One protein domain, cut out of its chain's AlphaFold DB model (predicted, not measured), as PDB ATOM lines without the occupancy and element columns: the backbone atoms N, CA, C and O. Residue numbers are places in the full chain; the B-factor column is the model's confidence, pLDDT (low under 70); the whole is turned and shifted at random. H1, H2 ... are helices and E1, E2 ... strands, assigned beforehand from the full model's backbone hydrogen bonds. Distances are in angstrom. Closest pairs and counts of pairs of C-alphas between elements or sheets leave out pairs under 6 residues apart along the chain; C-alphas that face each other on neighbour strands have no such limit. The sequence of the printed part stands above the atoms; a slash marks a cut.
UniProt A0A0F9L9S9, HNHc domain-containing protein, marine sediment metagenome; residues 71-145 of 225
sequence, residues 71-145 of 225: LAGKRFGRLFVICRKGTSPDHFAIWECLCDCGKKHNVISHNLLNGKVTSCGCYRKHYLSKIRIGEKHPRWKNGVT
ATOM      1  N   LEU A  71     -21.651 -34.901 -28.459       91.69
ATOM      2  CA  LEU A  71     -21.134 -33.582 -28.823       91.69
ATOM      3  C   LEU A  71     -22.223 -32.615 -29.299       91.69
ATOM      4  O   LEU A  71     -21.898 -31.449 -29.498       91.69
ATOM      5  N   ALA A  72     -23.477 -33.052 -29.457       94.38
ATOM      6  CA  ALA A  72     -24.580 -32.175 -29.848       94.38
ATOM      7  C   ALA A  72     -24.690 -30.965 -28.905       94.38
ATOM      8  O   ALA A  72     -24.490 -31.085 -27.695       94.38
ATOM      9  N   GLY A  73     -24.951 -29.790 -29.477       93.12
ATOM     10  CA  GLY A  73     -25.054 -28.524 -28.751       93.12
ATOM     11  C   GLY A  73     -23.717 -27.900 -28.340       93.12
ATOM     12  O   GLY A  73     -23.701 -26.798 -27.796       93.12
ATOM     13  N   LYS A  74     -22.578 -28.558 -28.589       95.50
ATOM     14  CA  LYS A  74     -21.258 -28.010 -28.244       95.50
ATOM     15  C   LYS A  74     -20.711 -27.112 -29.340       95.50
ATOM     16  O   LYS A  74     -21.011 -27.286 -30.521       95.50
ATOM     17  N   ARG A  75     -19.849 -26.173 -28.940       97.44
ATOM     18  CA  ARG A  75     -19.184 -25.233 -29.843       97.44
ATOM     19  C   ARG A  75     -17.682 -25.496 -29.914       97.44
ATOM     20  O   ARG A  75     -17.032 -25.680 -28.890       97.44
ATOM     21  N   PHE A  76     -17.142 -25.485 -31.128       96.00
ATOM     22  CA  PHE A  76     -15.724 -25.667 -31.437       96.00
ATOM     23  C   PHE A  76     -15.276 -24.543 -32.372       96.00
ATOM     24  O   PHE A  76     -15.439 -24.615 -33.592       96.00
ATOM     25  N   GLY A  77     -14.763 -23.455 -31.795       95.06
ATOM     26  CA  GLY A  77     -14.514 -22.220 -32.539       95.06
ATOM     27  C   GLY A  77     -15.800 -21.692 -33.185       95.06
ATOM     28  O   GLY A  77     -16.765 -21.376 -32.495       95.06
ATOM     29  N   ARG A  78     -15.822 -21.640 -34.520       95.81
ATOM     30  CA  ARG A  78     -16.956 -21.182 -35.339       95.81
ATOM     31  C   ARG A  78     -17.945 -22.288 -35.702       95.81
ATOM     32  O   ARG A  78     -18.770 -22.072 -36.583       95.81
ATOM     33  N   LEU A  79     -17.796 -23.496 -35.160       98.00
ATOM     34  CA  LEU A  79     -18.659 -24.639 -35.458       98.00
ATOM     35  C   LEU A  79     -19.556 -24.944 -34.263       98.00
ATOM     36  O   LEU A  79     -19.058 -25.213 -33.173       98.00
ATOM     37  N   PHE A  80     -20.865 -24.945 -34.484       98.06
ATOM     38  CA  PHE A  80     -21.868 -25.425 -33.543       98.06
ATOM     39  C   PHE A  80     -22.330 -26.822 -33.961       98.06
ATOM     40  O   PHE A  80     -22.766 -27.014 -35.095       98.06
ATOM     41  N   VAL A  81     -22.210 -27.809 -33.079       97.94
ATOM     42  CA  VAL A  81     -22.545 -29.201 -33.397       97.94
ATOM     43  C   VAL A  81     -24.057 -29.404 -33.331       97.94
ATOM     44  O   VAL A  81     -24.658 -29.228 -32.273       97.94
ATOM     45  N   ILE A  82     -24.658 -29.824 -34.445       97.62
ATOM     46  CA  ILE A  82     -26.102 -30.049 -34.558       97.62
ATOM     47  C   ILE A  82     -26.441 -31.476 -34.124       97.62
ATOM     48  O   ILE A  82     -27.131 -31.685 -33.132       97.62
ATOM     49  N   CYS A  83     -25.952 -32.470 -34.864       95.56
ATOM     50  CA  CYS A  83     -26.327 -33.864 -34.655       95.56
ATOM     51  C   CYS A  83     -25.243 -34.830 -35.137       95.56
ATOM     52  O   CYS A  83     -24.326 -34.468 -35.884       95.56
ATOM     53  N   ARG A  84     -25.352 -36.089 -34.707       94.56
ATOM     54  CA  ARG A  84     -24.520 -37.179 -35.216       94.56
ATOM     55  C   ARG A  84     -25.066 -37.632 -36.571       94.56
ATOM     56  O   ARG A  84     -26.256 -37.894 -36.695       94.56
ATOM     57  N   LYS A  85     -24.191 -37.753 -37.569       96.12
ATOM     58  CA  LYS A  85     -24.529 -38.245 -38.918       96.12
ATOM     59  C   LYS A  85     -24.163 -39.699 -39.153       96.12
ATOM     60  O   LYS A  85     -24.714 -40.322 -40.047       96.12
ATOM     61  N   GLY A  86     -23.216 -40.227 -38.385       91.00
ATOM     62  CA  GLY A  86     -22.773 -41.603 -38.552       91.00
ATOM     63  C   GLY A  86     -21.412 -41.839 -37.929       91.00
ATOM     64  O   GLY A  86     -21.064 -41.235 -36.906       91.00
ATOM     65  N   THR A  87     -20.653 -42.718 -38.566       91.19
ATOM     66  CA  THR A  87     -19.338 -43.172 -38.121       91.19
ATOM     67  C   THR A  87     -18.425 -43.290 -39.345       91.19
ATOM     68  O   THR A  87     -18.880 -43.703 -40.408       91.19
ATOM     69  N   SER A  88     -17.164 -42.875 -39.226       90.44
ATOM     70  CA  SER A  88     -16.150 -42.981 -40.282       90.44
ATOM     71  C   SER A  88     -15.600 -44.411 -40.406       90.44
ATOM     72  O   SER A  88     -15.801 -45.204 -39.483       90.44
ATOM     73  N   PRO A  89     -14.832 -44.731 -41.470       89.00
ATOM     74  CA  PRO A  89     -14.109 -46.005 -41.571       89.00
ATOM     75  C   PRO A  89     -13.208 -46.280 -40.357       89.00
ATOM     76  O   PRO A  89     -13.222 -47.377 -39.821       89.00
ATOM     77  N   ASP A  90     -12.538 -45.248 -39.829       86.50
ATOM     78  CA  ASP A  90     -11.720 -45.338 -38.604       86.50
ATOM     79  C   ASP A  90     -12.535 -45.354 -37.290       86.50
ATOM     80  O   ASP A  90     -12.032 -45.009 -36.220       86.50
ATOM     81  N   HIS A  91     -13.828 -45.671 -37.357       83.44
ATOM     82  CA  HIS A  91     -14.751 -45.745 -36.222       83.44
ATOM     83  C   HIS A  91     -14.950 -44.442 -35.414       83.44
ATOM     84  O   HIS A  91     -15.491 -44.469 -34.306       83.44
ATOM     85  N   PHE A  92     -14.595 -43.270 -35.954       88.81
ATOM     86  CA  PHE A  92     -14.897 -41.986 -35.314       88.81
ATOM     87  C   PHE A  92     -16.316 -41.521 -35.644       88.81
ATOM     88  O   PHE A  92     -16.739 -41.530 -36.797       88.81
ATOM     89  N   ALA A  93     -17.053 -41.039 -34.642       91.00
ATOM     90  CA  ALA A  93     -18.367 -40.440 -34.864       91.00
ATOM     91  C   ALA A  93     -18.261 -39.201 -35.772       91.00
ATOM     92  O   ALA A  93     -17.465 -38.297 -35.506       91.00
ATOM     93  N   ILE A  94     -19.084 -39.145 -36.820       95.44
ATOM     94  CA  ILE A  94     -19.214 -37.993 -37.717       95.44
ATOM     95  C   ILE A  94     -20.339 -37.102 -37.200       95.44
ATOM     96  O   ILE A  94     -21.448 -37.578 -36.946       95.44
ATOM     97  N   TRP A  95     -20.061 -35.809 -37.083       97.00
ATOM     98  CA  TRP A  95     -20.984 -34.799 -36.581       97.00
ATOM     99  C   TRP A  95     -21.260 -33.743 -37.649       97.00
ATOM    100  O   TRP A  95     -20.325 -33.176 -38.215       97.00
ATOM    101  N   GLU A  96     -22.534 -33.455 -37.908       98.12
ATOM    102  CA  GLU A  96     -22.927 -32.291 -38.704       98.12
ATOM    103  C   GLU A  96     -22.860 -31.047 -37.825       98.12
ATOM    104  O   GLU A  96     -23.454 -30.989 -36.747       98.12
ATOM    105  N   CYS A  97     -22.117 -30.050 -38.291       98.31
ATOM    106  CA  CYS A  97     -21.936 -28.781 -37.610       98.31
ATOM    107  C   CYS A  97     -22.476 -27.636 -38.471       98.31
ATOM    108  O   CYS A  97     -22.293 -27.636 -39.689       98.31
ATOM    109  N   LEU A  98     -23.066 -26.624 -37.842       98.25
ATOM    110  CA  LEU A  98     -23.358 -25.338 -38.464       98.25
ATOM    111  C   LEU A  98     -22.198 -24.386 -38.196       98.25
ATOM    112  O   LEU A  98     -21.830 -24.158 -37.044       98.25
ATOM    113  N   CYS A  99     -21.602 -23.838 -39.251       97.56
ATOM    114  CA  CYS A  99     -20.594 -22.803 -39.095       97.56
ATOM    115  C   CYS A  99     -21.240 -21.421 -38.949       97.56
ATOM    116  O   CYS A  99     -22.266 -21.162 -39.568       97.56
ATOM    117  N   ASP A 100     -20.587 -20.498 -38.241       95.75
ATOM    118  CA  ASP A 100     -21.018 -19.095 -38.110       95.75
ATOM    119  C   ASP A 100     -21.227 -18.371 -39.454       95.75
ATOM    120  O   ASP A 100     -21.879 -17.338 -39.504       95.75
ATOM    121  N   CYS A 101     -20.646 -18.862 -40.555       93.81
ATOM    122  CA  CYS A 101     -20.912 -18.329 -41.897       93.81
ATOM    123  C   CYS A 101     -22.192 -18.890 -42.550       93.81
ATOM    124  O   CYS A 101     -22.421 -18.645 -43.730       93.81
ATOM    125  N   GLY A 102     -22.969 -19.708 -41.837       94.56
ATOM    126  CA  GLY A 102     -24.191 -20.361 -42.317       94.56
ATOM    127  C   GLY A 102     -23.976 -21.708 -43.015       94.56
ATOM    128  O   GLY A 102     -24.936 -22.434 -43.261       94.56
ATOM    129  N   LYS A 103     -22.732 -22.100 -43.325       96.69
ATOM    130  CA  LYS A 103     -22.460 -23.361 -44.035       96.69
ATOM    131  C   LYS A 103     -22.468 -24.569 -43.089       96.69
ATOM    132  O   LYS A 103     -21.769 -24.567 -42.074       96.69
ATOM    133  N   LYS A 104     -23.170 -25.638 -43.480       97.69
ATOM    134  CA  LYS A 104     -23.078 -26.958 -42.835       97.69
ATOM    135  C   LYS A 104     -21.753 -27.650 -43.163       97.69
ATOM    136  O   LYS A 104     -21.270 -27.598 -44.296       97.69
ATOM    137  N   HIS A 105     -21.159 -28.305 -42.174       97.12
ATOM    138  CA  HIS A 105     -19.877 -28.985 -42.307       97.12
ATOM    139  C   HIS A 105     -19.851 -30.261 -41.467       97.12
ATOM    140  O   HIS A 105     -20.059 -30.210 -40.258       97.12
ATOM    141  N   ASN A 106     -19.576 -31.396 -42.108       97.50
ATOM    142  CA  ASN A 106     -19.442 -32.675 -41.423       97.50
ATOM    143  C   ASN A 106     -18.005 -32.849 -40.936       97.50
ATOM    144  O   ASN A 106     -17.067 -32.750 -41.727       97.50
ATOM    145  N   VAL A 107     -17.836 -33.105 -39.640       96.75
ATOM    146  CA  VAL A 107     -16.526 -33.217 -38.993       96.75
ATOM    147  C   VAL A 107     -16.502 -34.442 -38.086       96.75
ATOM    148  O   VAL A 107     -17.440 -34.697 -37.335       96.75
ATOM    149  N   ILE A 108     -15.413 -35.207 -38.137       95.25
ATOM    150  CA  ILE A 108     -15.193 -36.325 -37.213       95.25
ATOM    151  C   ILE A 108     -14.904 -35.828 -35.790       95.25
ATOM    152  O   ILE A 108     -14.235 -34.810 -35.588       95.25
ATOM    153  N   SER A 109     -15.351 -36.588 -34.791       92.56
ATOM    154  CA  SER A 109     -15.208 -36.263 -33.366       92.56
ATOM    155  C   SER A 109     -13.760 -35.991 -32.956       92.56
ATOM    156  O   SER A 109     -13.505 -35.037 -32.223       92.56
ATOM    157  N   HIS A 110     -12.800 -36.768 -33.471       90.75
ATOM    158  CA  HIS A 110     -11.370 -36.580 -33.207       90.75
ATOM    159  C   HIS A 110     -10.882 -35.169 -33.576       90.75
ATOM    160  O   HIS A 110     -10.154 -34.542 -32.806       90.75
ATOM    161  N   ASN A 111     -11.295 -34.648 -34.734       95.06
ATOM    162  CA  ASN A 111     -10.849 -33.340 -35.220       95.06
ATOM    163  C   ASN A 111     -11.485 -32.179 -34.450       95.06
ATOM    164  O   ASN A 111     -10.819 -31.165 -34.247       95.06
ATOM    165  N   LEU A 112     -12.735 -32.340 -34.004       94.56
ATOM    166  CA  LEU A 112     -13.399 -31.374 -33.127       94.56
ATOM    167  C   LEU A 112     -12.714 -31.329 -31.756       94.56
ATOM    168  O   LEU A 112     -12.294 -30.268 -31.305       94.56
ATOM    169  N   LEU A 113     -12.536 -32.490 -31.118       91.75
ATOM    170  CA  LEU A 113     -11.990 -32.592 -29.761       91.75
ATOM    171  C   LEU A 113     -10.533 -32.131 -29.656       91.75
ATOM    172  O   LEU A 113     -10.160 -31.551 -28.642       91.75
ATOM    173  N   ASN A 114      -9.728 -32.357 -30.696       91.31
ATOM    174  CA  ASN A 114      -8.332 -31.913 -30.737       91.31
ATOM    175  C   ASN A 114      -8.161 -30.495 -31.305       91.31
ATOM    176  O   ASN A 114      -7.031 -30.061 -31.511       91.31
ATOM    177  N   GLY A 115      -9.254 -29.793 -31.626       92.44
ATOM    178  CA  GLY A 115      -9.200 -28.431 -32.162       92.44
ATOM    179  C   GLY A 115      -8.578 -28.314 -33.557       92.44
ATOM    180  O   GLY A 115      -8.238 -27.212 -33.979       92.44
ATOM    181  N   LYS A 116      -8.441 -29.420 -34.303       94.56
ATOM    182  CA  LYS A 116      -7.899 -29.408 -35.674       94.56
ATOM    183  C   LYS A 116      -8.845 -28.724 -36.661       94.56
ATOM    184  O   LYS A 116      -8.396 -28.163 -37.656       94.56
ATOM    185  N   VAL A 117     -10.151 -28.788 -36.399       95.50
ATOM    186  CA  VAL A 117     -11.189 -28.185 -37.242       95.50
ATOM    187  C   VAL A 117     -12.079 -27.292 -36.383       95.50
ATOM    188  O   VAL A 117     -12.796 -27.767 -35.509       95.50
ATOM    189  N   THR A 118     -12.031 -25.987 -36.653       95.31
ATOM    190  CA  THR A 118     -12.733 -24.938 -35.885       95.31
ATOM    191  C   THR A 118     -13.603 -24.030 -36.759       95.31
ATOM    192  O   THR A 118     -14.212 -23.080 -36.279       95.31
ATOM    193  N   SER A 119     -13.654 -24.281 -38.067       95.81
ATOM    194  CA  SER A 119     -14.542 -23.610 -39.021       95.81
ATOM    195  C   SER A 119     -14.745 -24.507 -40.238       95.81
ATOM    196  O   SER A 119     -13.966 -25.432 -40.455       95.81
ATOM    197  N   CYS A 120     -15.715 -24.196 -41.097       94.81
ATOM    198  CA  CYS A 120     -15.900 -24.906 -42.368       94.81
ATOM    199  C   CYS A 120     -14.848 -24.538 -43.446       94.81
ATOM    200  O   CYS A 120     -15.099 -24.695 -44.641       94.81
ATOM    201  N   GLY A 121     -13.721 -23.930 -43.055       91.19
ATOM    202  CA  GLY A 121     -12.703 -23.367 -43.949       91.19
ATOM    203  C   GLY A 121     -12.939 -21.905 -44.356       91.19
ATOM    204  O   GLY A 121     -12.066 -21.288 -44.969       91.19
ATOM    205  N   CYS A 122     -14.079 -21.306 -43.987       91.50
ATOM    206  CA  CYS A 122     -14.381 -19.903 -44.296       91.50
ATOM    207  C   CYS A 122     -13.431 -18.926 -43.590       91.50
ATOM    208  O   CYS A 122     -13.087 -17.891 -44.155       91.50
ATOM    209  N   TYR A 123     -12.958 -19.269 -42.387       87.19
ATOM    210  CA  TYR A 123     -12.115 -18.389 -41.579       87.19
ATOM    211  C   TYR A 123     -10.836 -17.988 -42.321       87.19
ATOM    212  O   TYR A 123     -10.519 -16.803 -42.421       87.19
ATOM    213  N   ARG A 124     -10.163 -18.962 -42.948       84.62
ATOM    214  CA  ARG A 124      -8.966 -18.706 -43.758       84.62
ATOM    215  C   ARG A 124      -9.274 -17.807 -44.954       84.62
ATOM    216  O   ARG A 124      -8.485 -16.917 -45.239       84.62
ATOM    217  N   LYS A 125     -10.416 -17.986 -45.627       84.06
ATOM    218  CA  LYS A 125     -10.817 -17.125 -46.754       84.06
ATOM    219  C   LYS A 125     -11.025 -15.674 -46.315       84.06
ATOM    220  O   LYS A 125     -10.465 -14.775 -46.936       84.06
ATOM    221  N   HIS A 126     -11.760 -15.450 -45.225       83.88
ATOM    222  CA  HIS A 126     -11.971 -14.101 -44.692       83.88
ATOM    223  C   HIS A 126     -10.656 -13.453 -44.258       83.88
ATOM    224  O   HIS A 126     -10.385 -12.317 -44.637       83.88
ATOM    225  N   TYR A 127      -9.810 -14.183 -43.529       84.62
ATOM    226  CA  TYR A 127      -8.497 -13.691 -43.119       84.62
ATOM    227  C   TYR A 127      -7.616 -13.328 -44.326       84.62
ATOM    228  O   TYR A 127      -7.106 -12.213 -44.401       84.62
ATOM    229  N   LEU A 128      -7.514 -14.224 -45.317       82.62
ATOM    230  CA  LEU A 128      -6.735 -13.985 -46.534       82.62
ATOM    231  C   LEU A 128      -7.256 -12.790 -47.344       82.62
ATOM    232  O   LEU A 128      -6.454 -12.055 -47.910       82.62
ATOM    233  N   SER A 129      -8.574 -12.564 -47.395       85.06
ATOM    234  CA  SER A 129      -9.134 -11.399 -48.095       85.06
ATOM    235  C   SER A 129      -8.657 -10.075 -47.487       85.06
ATOM    236  O   SER A 129      -8.317  -9.155 -48.222       85.06
ATOM    237  N   LYS A 130      -8.536 -10.009 -46.153       83.44
ATOM    238  CA  LYS A 130      -8.126  -8.796 -45.434       83.44
ATOM    239  C   LYS A 130      -6.652  -8.449 -45.629       83.44
ATOM    240  O   LYS A 130      -6.302  -7.278 -45.582       83.44
ATOM    241  N   ILE A 131      -5.793  -9.448 -45.819       84.62
ATOM    242  CA  ILE A 131      -4.351  -9.231 -46.019       84.62
ATOM    243  C   ILE A 131      -3.980  -9.017 -47.491       84.62
ATOM    244  O   ILE A 131      -2.861  -8.632 -47.795       84.62
ATOM    245  N   ARG A 132      -4.897  -9.291 -48.429       81.94
ATOM    246  CA  ARG A 132      -4.647  -9.168 -49.874       81.94
ATOM    247  C   ARG A 132      -5.015  -7.800 -50.454       81.94
ATOM    248  O   ARG A 132      -4.972  -7.631 -51.668       81.94
ATOM    249  N   ILE A 133      -5.379  -6.840 -49.614       82.88
ATOM    250  CA  ILE A 133      -5.830  -5.511 -50.032       82.88
ATOM    251  C   ILE A 133      -5.052  -4.423 -49.295       82.88
ATOM    252  O   ILE A 133      -4.585  -4.642 -48.176       82.88
ATOM    253  N   GLY A 134      -4.960  -3.248 -49.923       83.75
ATOM    254  CA  GLY A 134      -4.348  -2.055 -49.335       83.75
ATOM    255  C   GLY A 134      -2.938  -2.301 -48.798       83.75
ATOM    256  O   GLY A 134      -2.219  -3.162 -49.303       83.75
ATOM    257  N   GLU A 135      -2.590  -1.574 -47.739       86.62
ATOM    258  CA  GLU A 135      -1.303  -1.610 -47.022       86.62
ATOM    259  C   GLU A 135      -0.828  -3.002 -46.617       86.62
ATOM    260  O   GLU A 135       0.368  -3.257 -46.520       86.62
ATOM    261  N   LYS A 136      -1.761  -3.930 -46.394       83.50
ATOM    262  CA  LYS A 136      -1.439  -5.284 -45.936       83.50
ATOM    263  C   LYS A 136      -0.939  -6.192 -47.060       83.50
ATOM    264  O   LYS A 136      -0.377  -7.247 -46.774       83.50
ATOM    265  N   HIS A 137      -1.146  -5.816 -48.323       84.00
ATOM    266  CA  HIS A 137      -0.712  -6.616 -49.461       84.00
ATOM    267  C   HIS A 137       0.807  -6.454 -49.694       84.00
ATOM    268  O   HIS A 137       1.261  -5.328 -49.870       84.00
ATOM    269  N   PRO A 138       1.604  -7.536 -49.830       84.69
ATOM    270  CA  PRO A 138       3.069  -7.438 -49.957       84.69
ATOM    271  C   PRO A 138       3.583  -6.629 -51.158       84.69
ATOM    272  O   PRO A 138       4.709  -6.151 -51.153       84.69
ATOM    273  N   ARG A 139       2.770  -6.492 -52.213       84.69
ATOM    274  CA  ARG A 139       3.076  -5.652 -53.390       84.69
ATOM    275  C   ARG A 139       2.402  -4.277 -53.356       84.69
ATOM    276  O   ARG A 139       2.268  -3.649 -54.405       84.69
ATOM    277  N   TRP A 140       1.867  -3.853 -52.215       83.38
ATOM    278  CA  TRP A 140       1.247  -2.541 -52.109       83.38
ATOM    279  C   TRP A 140       2.311  -1.452 -52.232       83.38
ATOM    280  O   TRP A 140       3.343  -1.498 -51.575       83.38
ATOM    281  N   LYS A 141       2.058  -0.488 -53.115       83.19
ATOM    282  CA  LYS A 141       2.964   0.626 -53.401       83.19
ATOM    283  C   LYS A 141       2.292   1.930 -52.985       83.19
ATOM    284  O   LYS A 141       1.864   2.673 -53.856       83.19
ATOM    285  N   ASN A 142       2.084   2.154 -51.688       81.25
ATOM    286  CA  ASN A 142       1.595   3.429 -51.137       81.25
ATOM    287  C   ASN A 142       0.369   4.043 -51.848       81.25
ATOM    288  O   ASN A 142       0.271   5.255 -51.998       81.25
ATOM    289  N   GLY A 143      -0.560   3.216 -52.341       77.00
ATOM    290  CA  GLY A 143      -1.775   3.716 -52.988       77.00
ATOM    291  C   GLY A 143      -1.585   4.389 -54.359       77.00
ATOM    292  O   GLY A 143      -2.377   5.259 -54.695       77.00
ATOM    293  N   VAL A 144      -0.624   3.960 -55.190       81.06
ATOM    294  CA  VAL A 144      -0.355   4.457 -56.574       81.06
ATOM    295  C   VAL A 144      -1.505   4.331 -57.598       81.06
ATOM    296  O   VAL A 144      -1.277   4.385 -58.807       81.06
ATOM    297  N   THR A 145      -2.753   4.124 -57.173       82.50
ATOM    298  CA  THR A 145      -3.883   4.052 -58.107       82.50
ATOM    299  C   THR A 145      -4.081   5.426 -58.756       82.50
ATOM    300  O   THR A 145      -4.327   6.392 -58.033       82.50
TER     301      THR A 145
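What this domain is: This is residues 71 to 145 of the 225 residues of the protein "HNHc domain-containing protein" of marine sediment metagenome (UniProt A0A0F9L9S9). A small, strongly twisted sheet of three strands, E1 to E3, forms a head with short helix H1 beside its strands, and helix H2 with the tail of residues 132 to 145 makes a long arm away from it. The printed part has 75 residues, with three named strands and then two named helices, in the order E1, E2, E3, H1, H2; the sheet runs E1, E2, E3, antiparallel throughout. The class is mixed, helices and strands, with under half of the residues in named elements. The whole is only just extended, close to loose, with a radius of gyration of the C-alphas of 17.1 A and spans of 55 by 23 by 15 A.

How they stand to each other: Residues 75 to 76 pair antiparallel with residues 79 to 80 of E1, residues 79 to 87, which bends by 78 degrees at residue 82. E1 forms a hairpin with E2, residues 93 to 99, at 152 degrees between directions; N 80 and O 98 are 2.8 A apart, within hydrogen-bond range. E2 forms a hairpin with E3, residues 104 to 108, at 149 degrees, with N 95 and O 107 at 2.9 A. The three make a meander, each strand the antiparallel neighbour of the one before. H1, residues 109 to 113, is on the sheet at a height of 5.5 A, over none of its strands; its closest C-alpha pair with E2 is Ala 93 and Ser 109, 5.4 A. H2, residues 122 to 131, is not on the sheet and is apart from H1. In both helices every O i to N i+4 pair is within hydrogen-bond range.

Where its parts are: E1 begins at C-alpha 79 (-18.659, -24.639, -35.458) and is 18.7 A long; E2 is 18.3 A, E3 13.5 A and H1 6.1 A. H2, 14.7 A, ends at C-alpha 131 (-4.351, -9.231, -46.019).

The domain as a whole: The C-alphas of His 91 and Val 144, the two farthest apart, are 56.1 A apart. The printed part has no cut and no long link, and no printed residue is under pLDDT 70.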